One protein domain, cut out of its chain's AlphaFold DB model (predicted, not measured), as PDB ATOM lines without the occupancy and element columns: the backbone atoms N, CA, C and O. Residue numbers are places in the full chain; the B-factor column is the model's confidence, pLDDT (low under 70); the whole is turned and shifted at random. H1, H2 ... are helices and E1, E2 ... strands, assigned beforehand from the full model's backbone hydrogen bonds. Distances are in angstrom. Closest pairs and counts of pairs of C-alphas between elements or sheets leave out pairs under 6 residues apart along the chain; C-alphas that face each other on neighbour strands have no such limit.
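This is residues 15 to 115 of the 121 residues of the protein "TLDc domain-containing protein" of Gigaspora rosea (UniProt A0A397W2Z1). A single twisted sheet of six antiparallel strands makes a wall; the long unnamed stretch of residues 79 to 101 arches over one of its faces, and two short helices sit at the E1 edge. The 101 printed residues hold two named helices and six named strands, in the order E1 H1 H2 E2 E3 E4 E5 E6, with the sheet running E1, E6, E2, E3, E4, E5. The class is mostly strand, though under half of the residues are in named elements. The whole is compact and rounded, with a radius of gyration of the C-alphas of 13.8 A and spans of 38 by 30 by 30 A.

Start at edge strand E1, residues 15 to 17, and find its antiparallel neighbour E6, residues 102 to 112, with N 15 and O 107 2.9 A apart. H1, residues 18 to 21, is on the sheet at its level, with a height of 2.3 A; its closest C-alpha to E6 is Ala 18, 5.5 A from Tyr 105. H2, residues 25 to 29, only grazes the sheet with residues 27 to 28; it is close to H1 but not clearly touching, the closest C-alphas being Asp 21 and Asn 27, 7.3 A apart. Every O i to N i+4 pair in H2 is within hydrogen-bond range, and H1 is too short for such a pair. Next look at E2, residues 38 to 44, antiparallel to E6, with N 41 and O 106 2.9 A apart. E1, H1, H2 and E2 form a split strand-helix-strand unit, two strands running the same way with E6 between them, and its crossover is right-handed. E2 and E3, residues 50 to 55, are a hairpin, with N 42 and O 51 2.8 A apart. E3 and E4, residues 64 to 68, are a hairpin, with N 68 and O 50 2.7 A apart. E4 and edge strand E5, residues 75 to 78, are a hairpin, with N 65 and O 77 2.8 A apart. E2 to E5 make a meander, each strand the antiparallel neighbour of the one before.

Find C-alpha 15 at (101.883, 27.205, 70.284), where E1 begins. E2 is 19.5 A long, E3 16.8 A and E4 13.1 A. E6, the longest strand, runs 29.2 A from C-alpha 102 at (90.184, 15.110, 77.405) to C-alpha 112 at (99.217, 42.396, 72.359).

The C-alphas of Arg 97 and Arg 114 are the two farthest apart, at 42.1 A. The printed part has no cut, and the long link is E5 to E6, of 23 residues. Look for pLDDT under 70 at residues 25 to 35, 58 to 61, 79 to 99 and 115; the mean of the printed part is 75.5.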
ATOM      1  N   ILE A  15     100.522  27.660  69.954       88.44
ATOM      2  CA  ILE A  15     101.883  27.205  70.284       88.44
ATOM      3  C   ILE A  15     101.941  25.729  70.676       88.44
ATOM      4  O   ILE A  15     103.038  25.188  70.801       88.44
ATOM      5  N   TYR A  16     100.782  25.106  70.905       87.88
ATOM      6  CA  TYR A  16     100.665  23.693  71.236       87.88
ATOM      7  C   TYR A  16      99.267  23.172  70.901       87.88
ATOM      8  O   TYR A  16      98.278  23.821  71.255       87.88
ATOM      9  N   ARG A  17      99.182  21.985  70.298       91.94
ATOM     10  CA  ARG A  17      97.935  21.230  70.107       91.94
ATOM     11  C   ARG A  17      98.166  19.762  70.443       91.94
ATOM     12  O   ARG A  17      99.008  19.122  69.822       91.94
ATOM     13  N   ALA A  18      97.387  19.196  71.361       89.69
ATOM     14  CA  ALA A  18      97.633  17.844  71.864       89.69
ATOM     15  C   ALA A  18      97.534  16.756  70.786       89.69
ATOM     16  O   ALA A  18      98.349  15.834  70.764       89.69
ATOM     17  N   SER A  19      96.594  16.882  69.846       92.12
ATOM     18  CA  SER A  19      96.509  15.955  68.708       92.12
ATOM     19  C   SER A  19      97.706  16.010  67.748       92.12
ATOM     20  O   SER A  19      97.945  15.031  67.041       92.12
ATOM     21  N   CYS A  20      98.468  17.109  67.723       91.06
ATOM     22  CA  CYS A  20      99.672  17.249  66.897       91.06
ATOM     23  C   CYS A  20     100.958  16.936  67.675       91.06
ATOM     24  O   CYS A  20     101.823  16.227  67.169       91.06
ATOM     25  N   ASP A  21     101.068  17.446  68.901       86.56
ATOM     26  CA  ASP A  21     102.304  17.471  69.694       86.56
ATOM     27  C   ASP A  21     102.340  16.386  70.790       86.56
ATOM     28  O   ASP A  21     103.344  16.207  71.489       86.56
ATOM     29  N   GLY A  22     101.245  15.635  70.937       85.81
ATOM     30  CA  GLY A  22     101.038  14.615  71.961       85.81
ATOM     31  C   GLY A  22     100.284  15.139  73.187       85.81
ATOM     32  O   GLY A  22     100.202  16.333  73.446       85.81
ATOM     33  N   PHE A  23      99.736  14.231  73.992       83.50
ATOM     34  CA  PHE A  23      98.962  14.580  75.197       83.50
ATOM     35  C   PHE A  23      99.819  14.672  76.476       83.50
ATOM     36  O   PHE A  23      99.293  14.868  77.570       83.50
ATOM     37  N   GLY A  24     101.138  14.484  76.364       75.88
ATOM     38  CA  GLY A  24     102.052  14.475  77.504       75.88
ATOM     39  C   GLY A  24     102.401  15.881  77.994       75.88
ATOM     40  O   GLY A  24     102.901  16.702  77.229       75.88
ATOM     41  N   ILE A  25     102.232  16.131  79.295       65.31
ATOM     42  CA  ILE A  25     102.585  17.405  79.954       65.31
ATOM     43  C   ILE A  25     104.086  17.723  79.804       65.31
ATOM     44  O   ILE A  25     104.477  18.880  79.663       65.31
ATOM     45  N   GLU A  26     104.938  16.699  79.748       64.69
ATOM     46  CA  GLU A  26     106.385  16.854  79.550       64.69
ATOM     47  C   GLU A  26     106.746  17.534  78.215       64.69
ATOM     48  O   GLU A  26     107.744  18.255  78.135       64.69
ATOM     49  N   ASN A  27     105.920  17.358  77.176       62.16
ATOM     50  CA  ASN A  27     106.123  17.995  75.871       62.16
ATOM     51  C   ASN A  27     105.783  19.489  75.909       62.16
ATOM     52  O   ASN A  27     106.329  20.272  75.129       62.16
ATOM     53  N   PHE A  28     104.914  19.898  76.834       61.28
ATOM     54  CA  PHE A  28     104.551  21.293  77.024       61.28
ATOM     55  C   PHE A  28     105.695  22.078  77.677       61.28
ATOM     56  O   PHE A  28     106.120  23.097  77.136       61.28
ATOM     57  N   HIS A  29     106.269  21.569  78.775       60.31
ATOM     58  CA  HIS A  29     107.333  22.257  79.519       60.31
ATOM     59  C   HIS A  29     108.588  22.531  78.683       60.31
ATOM     60  O   HIS A  29     109.149  23.620  78.773       60.31
ATOM     61  N   LYS A  30     108.990  21.597  77.809       59.66
ATOM     62  CA  LYS A  30     110.164  21.772  76.930       59.66
ATOM     63  C   LYS A  30     110.041  22.964  75.973       59.66
ATOM     64  O   LYS A  30     111.053  23.474  75.507       59.66
ATOM     65  N   ASN A  31     108.816  23.411  75.692       56.28
ATOM     66  CA  ASN A  31     108.517  24.475  74.737       56.28
ATOM     67  C   ASN A  31     108.098  25.803  75.400       56.28
ATOM     68  O   ASN A  31     107.770  26.747  74.669       56.28
ATOM     69  N   TYR A  32     108.061  25.872  76.742       61.22
ATOM     70  CA  TYR A  32     107.318  26.893  77.498       61.22
ATOM     71  C   TYR A  32     108.173  27.932  78.248       61.22
ATOM     72  O   TYR A  32     107.622  28.815  78.906       61.22
ATOM     73  N   ASP A  33     109.499  27.923  78.123       56.97
ATOM     74  CA  ASP A  33     110.293  28.996  78.729       56.97
ATOM     75  C   ASP A  33     110.044  30.341  78.013       56.97
ATOM     76  O   ASP A  33     110.227  30.479  76.802       56.97
ATOM     77  N   ASN A  34     109.624  31.353  78.783       59.50
ATOM     78  CA  ASN A  34     109.566  32.777  78.414       59.50
ATOM     79  C   ASN A  34     108.589  33.208  77.296       59.50
ATOM     80  O   ASN A  34     108.793  34.248  76.671       59.50
ATOM     81  N   LYS A  35     107.482  32.490  77.061       65.50
ATOM     82  CA  LYS A  35     106.510  32.835  75.995       65.50
ATOM     83  C   LYS A  35     105.397  33.832  76.372       65.50
ATOM     84  O   LYS A  35     104.440  33.981  75.626       65.50
ATOM     85  N   GLY A  36     105.500  34.595  77.461       79.25
ATOM     86  CA  GLY A  36     104.505  35.644  77.769       79.25
ATOM     87  C   GLY A  36     103.131  35.109  78.222       79.25
ATOM     88  O   GLY A  36     103.038  33.963  78.665       79.25
ATOM     89  N   PRO A  37     102.065  35.935  78.169       87.81
ATOM     90  CA  PRO A  37     100.713  35.538  78.565       87.81
ATOM     91  C   PRO A  37     100.136  34.417  77.695       87.81
ATOM     92  O   PRO A  37     100.247  34.456  76.469       87.81
ATOM     93  N   THR A  38      99.457  33.452  78.315       87.88
ATOM     94  CA  THR A  38      98.907  32.278  77.630       87.88
ATOM     95  C   THR A  38      97.487  31.950  78.056       87.88
ATOM     96  O   THR A  38      97.057  32.260  79.167       87.88
ATOM     97  N   VAL A  39      96.748  31.306  77.158       90.94
ATOM     98  CA  VAL A  39      95.449  30.700  77.450       90.94
ATOM     99  C   VAL A  39      95.458  29.241  77.013       90.94
ATOM    100  O   VAL A  39      95.898  28.916  75.911       90.94
ATOM    101  N   VAL A  40      94.981  28.371  77.896       90.12
ATOM    102  CA  VAL A  40      94.751  26.952  77.623       90.12
ATOM    103  C   VAL A  40      93.259  26.751  77.404       90.12
ATOM    104  O   VAL A  40      92.452  27.232  78.202       90.12
ATOM    105  N   VAL A  41      92.906  26.037  76.341       93.25
ATOM    106  CA  VAL A  41      91.533  25.664  75.996       93.25
ATOM    107  C   VAL A  41      91.469  24.144  75.918       93.25
ATOM    108  O   VAL A  41      92.253  23.533  75.202       93.25
ATOM    109  N   ILE A  42      90.553  23.532  76.662       92.19
ATOM    110  CA  ILE A  42      90.400  22.081  76.778       92.19
ATOM    111  C   ILE A  42      88.981  21.721  76.361       92.19
ATOM    112  O   ILE A  42      88.008  22.206  76.941       92.19
ATOM    113  N   LYS A  43      88.871  20.832  75.379       93.31
ATOM    114  CA  LYS A  43      87.610  20.213  74.988       93.31
ATOM    115  C   LYS A  43      87.410  18.942  75.801       93.31
ATOM    116  O   LYS A  43      88.219  18.013  75.729       93.31
ATOM    117  N   VAL A  44      86.322  18.899  76.562       90.19
ATOM    118  CA  VAL A  44      85.966  17.730  77.363       90.19
ATOM    119  C   VAL A  44      85.148  16.760  76.511       90.19
ATOM    120  O   VAL A  44      84.165  17.134  75.865       90.19
ATOM    121  N   ARG A  45      85.570  15.497  76.498       89.75
ATOM    122  CA  ARG A  45      84.961  14.444  75.690       89.75
ATOM    123  C   ARG A  45      83.532  14.178  76.151       89.75
ATOM    124  O   ARG A  45      83.262  14.069  77.343       89.75
ATOM    125  N   ASN A  46      82.623  14.027  75.190       90.00
ATOM    126  CA  ASN A  46      81.218  13.649  75.401       90.00
ATOM    127  C   ASN A  46      80.383  14.591  76.296       90.00
ATOM    128  O   ASN A  46      79.266  14.227  76.657       90.00
ATOM    129  N   SER A  47      80.860  15.792  76.640       87.00
ATOM    130  CA  SER A  47      80.103  16.741  77.479       87.00
ATOM    131  C   SER A  47      79.661  18.009  76.741       87.00
ATOM    132  O   SER A  47      78.752  18.703  77.196       87.00
ATOM    133  N   GLY A  48      80.304  18.333  75.612       87.44
ATOM    134  CA  GLY A  48      80.138  19.632  74.948       87.44
ATOM    135  C   GLY A  48      80.675  20.806  75.777       87.44
ATOM    136  O   GLY A  48      80.379  21.955  75.461       87.44
ATOM    137  N   GLU A  49      81.430  20.526  76.840       89.06
ATOM    138  CA  GLU A  49      82.041  21.522  77.710       89.06
ATOM    139  C   GLU A  49      83.435  21.904  77.204       89.06
ATOM    140  O   GLU A  49      84.242  21.054  76.812       89.06
ATOM    141  N   ILE A  50      83.715  23.204  77.250       92.25
ATOM    142  CA  ILE A  50      85.046  23.764  77.052       92.25
ATOM    143  C   ILE A  50      85.485  24.359  78.381       92.25
ATOM    144  O   ILE A  50      84.879  25.308  78.873       92.25
ATOM    145  N   ILE A  51      86.564  23.840  78.944       91.38
ATOM    146  CA  ILE A  51      87.197  24.420  80.129       91.38
ATOM    147  C   ILE A  51      88.543  25.017  79.750       91.38
ATOM    148  O   ILE A  51      89.098  24.732  78.690       91.38
ATOM    149  N   GLY A  52      89.098  25.838  80.621       90.44
ATOM    150  CA  GLY A  52      90.422  26.370  80.382       90.44
ATOM    151  C   GLY A  52      90.853  27.368  81.426       90.44
ATOM    152  O   GLY A  52      90.235  27.522  82.482       90.44
ATOM    153  N   GLY A  53      91.934  28.064  81.113       89.50
ATOM    154  CA  GLY A  53      92.426  29.114  81.978       89.50
ATOM    155  C   GLY A  53      93.447  30.000  81.303       89.50
ATOM    156  O   GLY A  53      94.116  29.612  80.348       89.50
ATOM    157  N   TYR A  54      93.540  31.213  81.822       88.69
ATOM    158  CA  TYR A  54      94.485  32.227  81.401       88.69
ATOM    159  C   TYR A  54      95.581  32.386  82.446       88.69
ATOM    160  O   TYR A  54      95.300  32.475  83.646       88.69
ATOM    161  N   ASN A  55      96.822  32.497  81.979       84.19
ATOM    162  CA  ASN A  55      97.964  32.845  82.801       84.19
ATOM    163  C   ASN A  55      98.748  34.029  82.199       84.19
ATOM    164  O   ASN A  55      99.316  33.901  81.118       84.19
ATOM    165  N   PRO A  56      98.875  35.165  82.903       81.31
ATOM    166  CA  PRO A  56      99.553  36.376  82.426       81.31
ATOM    167  C   PRO A  56     101.089  36.346  82.559       81.31
ATOM    168  O   PRO A  56     101.707  37.408  82.525       81.31
ATOM    169  N   LEU A  57     101.703  35.175  82.762       73.06
ATOM    170  CA  LEU A  57     103.123  34.961  83.093       73.06
ATOM    171  C   LEU A  57     103.555  35.489  84.477       73.06
ATOM    172  O   LEU A  57     103.915  34.699  85.343       73.06
ATOM    173  N   GLU A  58     103.507  36.801  84.718       62.84
ATOM    174  CA  GLU A  58     104.188  37.435  85.867       62.84
ATOM    175  C   GLU A  58     103.296  37.664  87.099       62.84
ATOM    176  O   GLU A  58     103.775  37.822  88.223       62.84
ATOM    177  N   ARG A  59     101.972  37.708  86.910       61.28
ATOM    178  CA  ARG A  59     101.009  38.060  87.967       61.28
ATOM    179  C   ARG A  59      99.908  37.019  88.073       61.28
ATOM    180  O   ARG A  59      98.802  37.249  87.598       61.28
ATOM    181  N   THR A  60     100.194  35.917  88.754       64.81
ATOM    182  CA  THR A  60      99.226  34.842  89.055       64.81
ATOM    183  C   THR A  60      97.904  35.339  89.643       64.81
ATOM    184  O   THR A  60      96.865  34.747  89.391       64.81
ATOM    185  N   SER A  61      97.900  36.473  90.353       69.12
ATOM    186  CA  SER A  61      96.665  37.088  90.854       69.12
ATOM    187  C   SER A  61      95.726  37.591  89.756       69.12
ATOM    188  O   SER A  61      94.593  37.934  90.052       69.12
ATOM    189  N   LYS A  62      96.162  37.667  88.498       80.00
ATOM    190  CA  LYS A  62      95.315  37.969  87.335       80.00
ATOM    191  C   LYS A  62      94.971  36.715  86.520       80.00
ATOM    192  O   LYS A  62      94.342  36.843  85.471       80.00
ATOM    193  N   SER A  63      95.395  35.534  86.967       83.75
ATOM    194  CA  SER A  63      95.010  34.268  86.352       83.75
ATOM    195  C   SER A  63      93.549  33.966  86.658       83.75
ATOM    196  O   SER A  63      93.039  34.280  87.737       83.75
ATOM    197  N   PHE A  64      92.873  33.344  85.704       85.94
ATOM    198  CA  PHE A  64      91.498  32.897  85.871       85.94
ATOM    199  C   PHE A  64      91.299  31.557  85.178       85.94
ATOM    200  O   PHE A  64      91.978  31.248  84.199       85.94
ATOM    201  N   ILE A  65      90.344  30.789  85.679       87.44
ATOM    202  CA  ILE A  65      89.821  29.590  85.041       87.44
ATOM    203  C   ILE A  65      88.427  29.880  84.509       87.44
ATOM    204  O   ILE A  65      87.694  30.706  85.063       87.44
ATOM    205  N   PHE A  66      88.059  29.201  83.436       88.81
ATOM    206  CA  PHE A  66      86.725  29.294  82.874       88.81
ATOM    207  C   PHE A  66      86.163  27.911  82.562       88.81
ATOM    208  O   PHE A  66      86.901  26.984  82.231       88.81
ATOM    209  N   SER A  67      84.842  27.799  82.648       88.75
ATOM    210  CA  SER A  67      84.066  26.686  82.106       88.75
ATOM    211  C   SER A  67      82.931  27.269  81.268       88.75
ATOM    212  O   SER A  67      82.088  28.038  81.740       88.75
ATOM    213  N   LEU A  68      82.963  26.932  79.985       89.44
ATOM    214  CA  LEU A  68      81.959  27.244  78.989       89.44
ATOM    215  C   LEU A  68      81.196  25.951  78.729       89.44
ATOM    216  O   LEU A  68      81.668  25.040  78.051       89.44
ATOM    217  N   THR A  69      80.009  25.863  79.309       81.44
ATOM    218  CA  THR A  69      79.083  24.761  79.059       81.44
ATOM    219  C   THR A  69      77.985  25.241  78.121       81.44
ATOM    220  O   THR A  69      77.730  26.438  78.017       81.44
ATOM    221  N   ASN A  70      77.239  24.309  77.529       71.00
ATOM    222  CA  ASN A  70      75.981  24.620  76.836       71.00
ATOM    223  C   ASN A  70      74.864  25.122  77.786       71.00
ATOM    224  O   ASN A  70      73.691  25.138  77.415       71.00
ATOM    225  N   LYS A  71      75.190  25.481  79.036       71.38
ATOM    226  CA  LYS A  71      74.253  26.046  80.012       71.38
ATOM    227  C   LYS A  71      74.168  27.563  79.839       71.38
ATOM    228  O   LYS A  71      75.016  28.198  79.224       71.38
ATOM    229  N   VAL A  72      73.139  28.149  80.446       72.62
ATOM    230  CA  VAL A  72      72.810  29.582  80.343       72.62
ATOM    231  C   VAL A  72      73.916  30.494  80.897       72.62
ATOM    232  O   VAL A  72      74.050  31.627  80.443       72.62
ATOM    233  N   PHE A  73      74.723  30.012  81.848       78.38
ATOM    234  CA  PHE A  73      75.734  30.824  82.527       78.38
ATOM    235  C   PHE A  73      77.132  30.202  82.414       78.38
ATOM    236  O   PHE A  73      77.344  29.108  82.946       78.38
ATOM    237  N   PRO A  74      78.094  30.884  81.763       83.31
ATOM    238  CA  PRO A  74      79.494  30.493  81.828       83.31
ATOM    239  C   PRO A  74      80.051  30.750  83.232       83.31
ATOM    240  O   PRO A  74      79.647  31.695  83.914       83.31
ATOM    241  N   ILE A  75      81.006  29.926  83.653       85.75
ATOM    242  CA  ILE A  75      81.728  30.106  84.914       85.75
ATOM    243  C   ILE A  75      83.063  30.770  84.600       85.75
ATOM    244  O   ILE A  75      83.814  30.298  83.749       85.75
ATOM    245  N   LEU A  76      83.366  31.848  85.317       85.50
ATOM    246  CA  LEU A  76      84.663  32.509  85.322       85.50
ATOM    247  C   LEU A  76      85.089  32.674  86.779       85.50
ATOM    248  O   LEU A  76      84.367  33.290  87.560       85.50
ATOM    249  N   SER A  77      86.240  32.119  87.144       84.06
ATOM    250  CA  SER A  77      86.754  32.181  88.511       84.06
ATOM    251  C   SER A  77      88.200  32.648  88.512       84.06
ATOM    252  O   SER A  77      89.032  32.132  87.768       84.06
ATOM    253  N   GLN A  78      88.504  33.644  89.337       82.62
ATOM    254  CA  GLN A  78      89.864  34.134  89.522       82.62
ATOM    255  C   GLN A  78      90.630  33.188  90.445       82.62
ATOM    256  O   GLN A  78      90.082  32.670  91.415       82.62
ATOM    257  N   VAL A  79      91.908  32.982  90.153       69.38
ATOM    258  CA  VAL A  79      92.776  32.163  90.997       69.38
ATOM    259  C   VAL A  79      93.098  32.922  92.292       69.38
ATOM    260  O   VAL A  79      93.601  34.047  92.243       69.38
ATOM    261  N   SER A  80      92.817  32.309  93.446       67.31
ATOM    262  CA  SER A  80      93.003  32.904  94.781       67.31
ATOM    263  C   SER A  80      94.445  32.864  95.291       67.31
ATOM    264  O   SER A  80      94.873  33.805  95.962       67.31
ATOM    265  N   SER A  81      95.209  31.815  94.976       62.12
ATOM    266  CA  SER A  81      96.600  31.645  95.422       62.12
ATOM    267  C   SER A  81      97.517  31.207  94.275       62.12
ATOM    268  O   SER A  81      97.060  30.649  93.278       62.12
ATOM    269  N   LYS A  82      98.830  31.470  94.370       59.00
ATOM    270  CA  LYS A  82      99.763  31.050  93.305       59.00
ATOM    271  C   LYS A  82      99.748  29.536  93.159       59.00
ATOM    272  O   LYS A  82      99.798  29.038  92.048       59.00
ATOM    273  N   GLU A  83      99.625  28.843  94.278       57.47
ATOM    274  CA  GLU A  83      99.602  27.396  94.414       57.47
ATOM    275  C   GLU A  83      98.393  26.775  93.708       57.47
ATOM    276  O   GLU A  83      98.472  25.634  93.290       57.47
ATOM    277  N   GLU A  84      97.295  27.506  93.516       56.06
ATOM    278  CA  GLU A  84      96.096  27.048  92.797       56.06
ATOM    279  C   GLU A  84      96.117  27.386  91.301       56.06
ATOM    280  O   GLU A  84      95.224  26.977  90.554       56.06
ATOM    281  N   ALA A  85      97.123  28.131  90.832       55.53
ATOM    282  CA  ALA A  85      97.246  28.448  89.421       55.53
ATOM    283  C   ALA A  85      97.557  27.172  88.629       55.53
ATOM    284  O   ALA A  85      98.469  26.424  88.981       55.53
ATOM    285  N   ILE A  86      96.862  26.982  87.500       55.09
ATOM    286  CA  ILE A  86      97.077  25.854  86.573       55.09
ATOM    287  C   ILE A  86      98.567  25.693  86.226       55.09
ATOM    288  O   ILE A  86      99.035  24.572  86.078       55.09
ATOM    289  N   ILE A  87      99.321  26.803  86.178       53.06
ATOM    290  CA  ILE A  87     100.752  26.795  85.854       53.06
ATOM    291  C   ILE A  87     101.662  26.416  87.028       53.06
ATOM    292  O   ILE A  87     102.714  25.820  86.821       53.06
ATOM    293  N   CYS A  88     101.278  26.728  88.264       43.62
ATOM    294  CA  CYS A  88     102.107  26.442  89.438       43.62
ATOM    295  C   CYS A  88     101.757  25.105  90.109       43.62
ATOM    296  O   CYS A  88     102.545  24.621  90.914       43.62
ATOM    297  N   ASN A  89     100.610  24.500  89.774       45.78
ATOM    298  CA  ASN A  89     100.130  23.263  90.395       45.78
ATOM    299  C   ASN A  89     100.180  22.025  89.483       45.78
ATOM    300  O   ASN A  89      99.539  21.015  89.782       45.78
ATOM    301  N   TYR A  90     100.949  22.061  88.386       48.88
ATOM    302  CA  TYR A  90     101.142  20.884  87.525       48.88
ATOM    303  C   TYR A  90     101.665  19.661  88.305       48.88
ATOM    304  O   TYR A  90     101.345  18.530  87.946       48.88
ATOM    305  N   GLU A  91     102.390  19.869  89.412       45.69
ATOM    306  CA  GLU A  91     102.926  18.785  90.248       45.69
ATOM    307  C   GLU A  91     101.948  18.243  91.305       45.69
ATOM    308  O   GLU A  91     102.135  17.136  91.812       45.69
ATOM    309  N   LYS A  92     100.862  18.956  91.632       43.06
ATOM    310  CA  LYS A  92      99.839  18.469  92.568       43.06
ATOM    311  C   LYS A  92      98.447  18.565  91.951       43.06
ATOM    312  O   LYS A  92      97.630  19.411  92.280       43.06
ATOM    313  N   LYS A  93      98.139  17.530  91.164       45.53
ATOM    314  CA  LYS A  93      96.825  16.869  91.193       45.53
ATOM    315  C   LYS A  93      95.623  17.816  90.994       45.53
ATOM    316  O   LYS A  93      94.644  17.731  91.728       45.53
ATOM    317  N   VAL A  94      95.654  18.652  89.951       44.66
ATOM    318  CA  VAL A  94      94.449  19.367  89.464       44.66
ATOM    319  C   VAL A  94      93.376  18.372  88.978       44.66
ATOM    320  O   VAL A  94      92.187  18.672  88.976       44.66
ATOM    321  N   ILE A  95      93.765  17.125  88.690       47.44
ATOM    322  CA  ILE A  95      92.851  15.999  88.461       47.44
ATOM    323  C   ILE A  95      92.518  15.343  89.810       47.44
ATOM    324  O   ILE A  95      93.009  14.270  90.167       47.44
ATOM    325  N   SER A  96      91.709  16.024  90.613       41.81
ATOM    326  CA  SER A  96      91.169  15.487  91.859       41.81
ATOM    327  C   SER A  96      89.722  15.022  91.651       41.81
ATOM    328  O   SER A  96      88.783  15.793  91.804       41.81
ATOM    329  N   ARG A  97      89.595  13.710  91.399       42.50
ATOM    330  CA  ARG A  97      88.463  12.802  91.704       42.50
ATOM    331  C   ARG A  97      87.224  12.719  90.803       42.50
ATOM    332  O   ARG A  97      86.474  11.772  91.002       42.50
ATOM    333  N   GLU A  98      87.099  13.512  89.749       48.53
ATOM    334  CA  GLU A  98      86.266  13.142  88.591       48.53
ATOM    335  C   GLU A  98      87.123  13.274  87.331       48.53
ATOM    336  O   GLU A  98      87.451  14.372  86.888       48.53
ATOM    337  N   THR A  99      87.610  12.146  86.811       63.59
ATOM    338  CA  THR A  99      88.425  12.115  85.592       63.59
ATOM    339  C   THR A  99      87.516  12.388  84.403       63.59
ATOM    340  O   THR A  99      86.944  11.459  83.839       63.59
ATOM    341  N   PHE A 100      87.342  13.656  84.035       72.38
ATOM    342  CA  PHE A 100      86.802  13.962  82.719       72.38
ATOM    343  C   PHE A 100      87.844  13.574  81.666       72.38
ATOM    344  O   PHE A 100      89.047  13.795  81.830       72.38
ATOM    345  N   GLU A 101      87.387  12.944  80.591       86.44
ATOM    346  CA  GLU A 101      88.263  12.556  79.495       86.44
ATOM    347  C   GLU A 101      88.528  13.771  78.607       86.44
ATOM    348  O   GLU A 101      87.603  14.460  78.172       86.44
ATOM    349  N   ILE A 102      89.800  14.043  78.327       87.69
ATOM    350  CA  ILE A 102      90.184  15.110  77.405       87.69
ATOM    351  C   ILE A 102      89.975  14.606  75.972       87.69
ATOM    352  O   ILE A 102      90.420  13.517  75.594       87.69
ATOM    353  N   GLU A 103      89.264  15.389  75.167       92.25
ATOM    354  CA  GLU A 103      89.165  15.159  73.725       92.25
ATOM    355  C   GLU A 103      90.311  15.854  72.989       92.25
ATOM    356  O   GLU A 103      90.960  15.244  72.146       92.25
ATOM    357  N   GLU A 104      90.579  17.109  73.348       92.62
ATOM    358  CA  GLU A 104      91.629  17.948  72.771       92.62
ATOM    359  C   GLU A 104      92.035  19.020  73.787       92.62
ATOM    360  O   GLU A 104      91.207  19.458  74.594       92.62
ATOM    361  N   TYR A 105      93.283  19.483  73.730       91.50
ATOM    362  CA  TYR A 105      93.643  20.761  74.327       91.50
ATOM    363  C   TYR A 105      94.616  21.547  73.452       91.50
ATOM    364  O   TYR A 105      95.540  21.010  72.840       91.50
ATOM    365  N   GLU A 106      94.418  22.857  73.440       92.62
ATOM    366  CA  GLU A 106      95.233  23.809  72.704       92.62
ATOM    367  C   GLU A 106      95.762  24.876  73.654       92.62
ATOM    368  O   GLU A 106      95.087  25.289  74.604       92.62
ATOM    369  N   VAL A 107      96.980  25.337  73.389       88.88
ATOM    370  CA  VAL A 107      97.585  26.445  74.123       88.88
ATOM    371  C   VAL A 107      97.926  27.557  73.156       88.88
ATOM    372  O   VAL A 107      98.613  27.349  72.152       88.88
ATOM    373  N   PHE A 108      97.460  28.755  73.489       90.56
ATOM    374  CA  PHE A 108      97.688  29.954  72.706       90.56
ATOM    375  C   PHE A 108      98.538  30.939  73.492       90.56
ATOM    376  O   PHE A 108      98.222  31.282  74.632       90.56
ATOM    377  N   GLN A 109      99.588  31.437  72.851       90.00
ATOM    378  CA  GLN A 109     100.271  32.643  73.289       90.00
ATOM    379  C   GLN A 109      99.441  33.859  72.876       90.00
ATOM    380  O   GLN A 109      98.985  33.948  71.733       90.00
ATOM    381  N   ILE A 110      99.261  34.801  73.798       89.38
ATOM    382  CA  ILE A 110      98.551  36.051  73.539       89.38
ATOM    383  C   ILE A 110      99.577  37.140  73.244       89.38
ATOM    384  O   ILE A 110     100.408  37.476  74.086       89.38
ATOM    385  N   ILE A 111      99.494  37.705  72.043       88.06
ATOM    386  CA  ILE A 111     100.330  38.816  71.592       88.06
ATOM    387  C   ILE A 111      99.468  40.075  71.588       88.06
ATOM    388  O   ILE A 111      98.456  40.130  70.893       88.06
ATOM    389  N   ASP A 112      99.860  41.081  72.368       87.31
ATOM    390  CA  ASP A 112      99.217  42.396  72.359       87.31
ATOM    391  C   ASP A 112      99.867  43.280  71.289       87.31
ATOM    392  O   ASP A 112     100.981  43.787  71.451       87.31
ATOM    393  N   GLU A 113      99.157  43.459  70.179       85.00
ATOM    394  CA  GLU A 113      99.657  44.157  68.994       85.00
ATOM    395  C   GLU A 113      99.832  45.665  69.229       85.00
ATOM    396  O   GLU A 113     100.535  46.338  68.472       85.00
ATOM    397  N   ARG A 114      99.267  46.215  70.317       82.94
ATOM    398  CA  ARG A 114      99.508  47.613  70.714       82.94
ATOM    399  C   ARG A 114     100.937  47.816  71.193       82.94
ATOM    400  O   ARG A 114     101.484  48.897  71.000       82.94
ATOM    401  N   PHE A 115     101.549  46.794  71.792       69.19
ATOM    402  CA  PHE A 115     102.933  46.862  72.261       69.19
ATOM    403  C   PHE A 115     103.949  46.518  71.165       69.19
ATOM    404  O   PHE A 115     105.075  47.010  71.208       69.19
TER     405      PHE A 115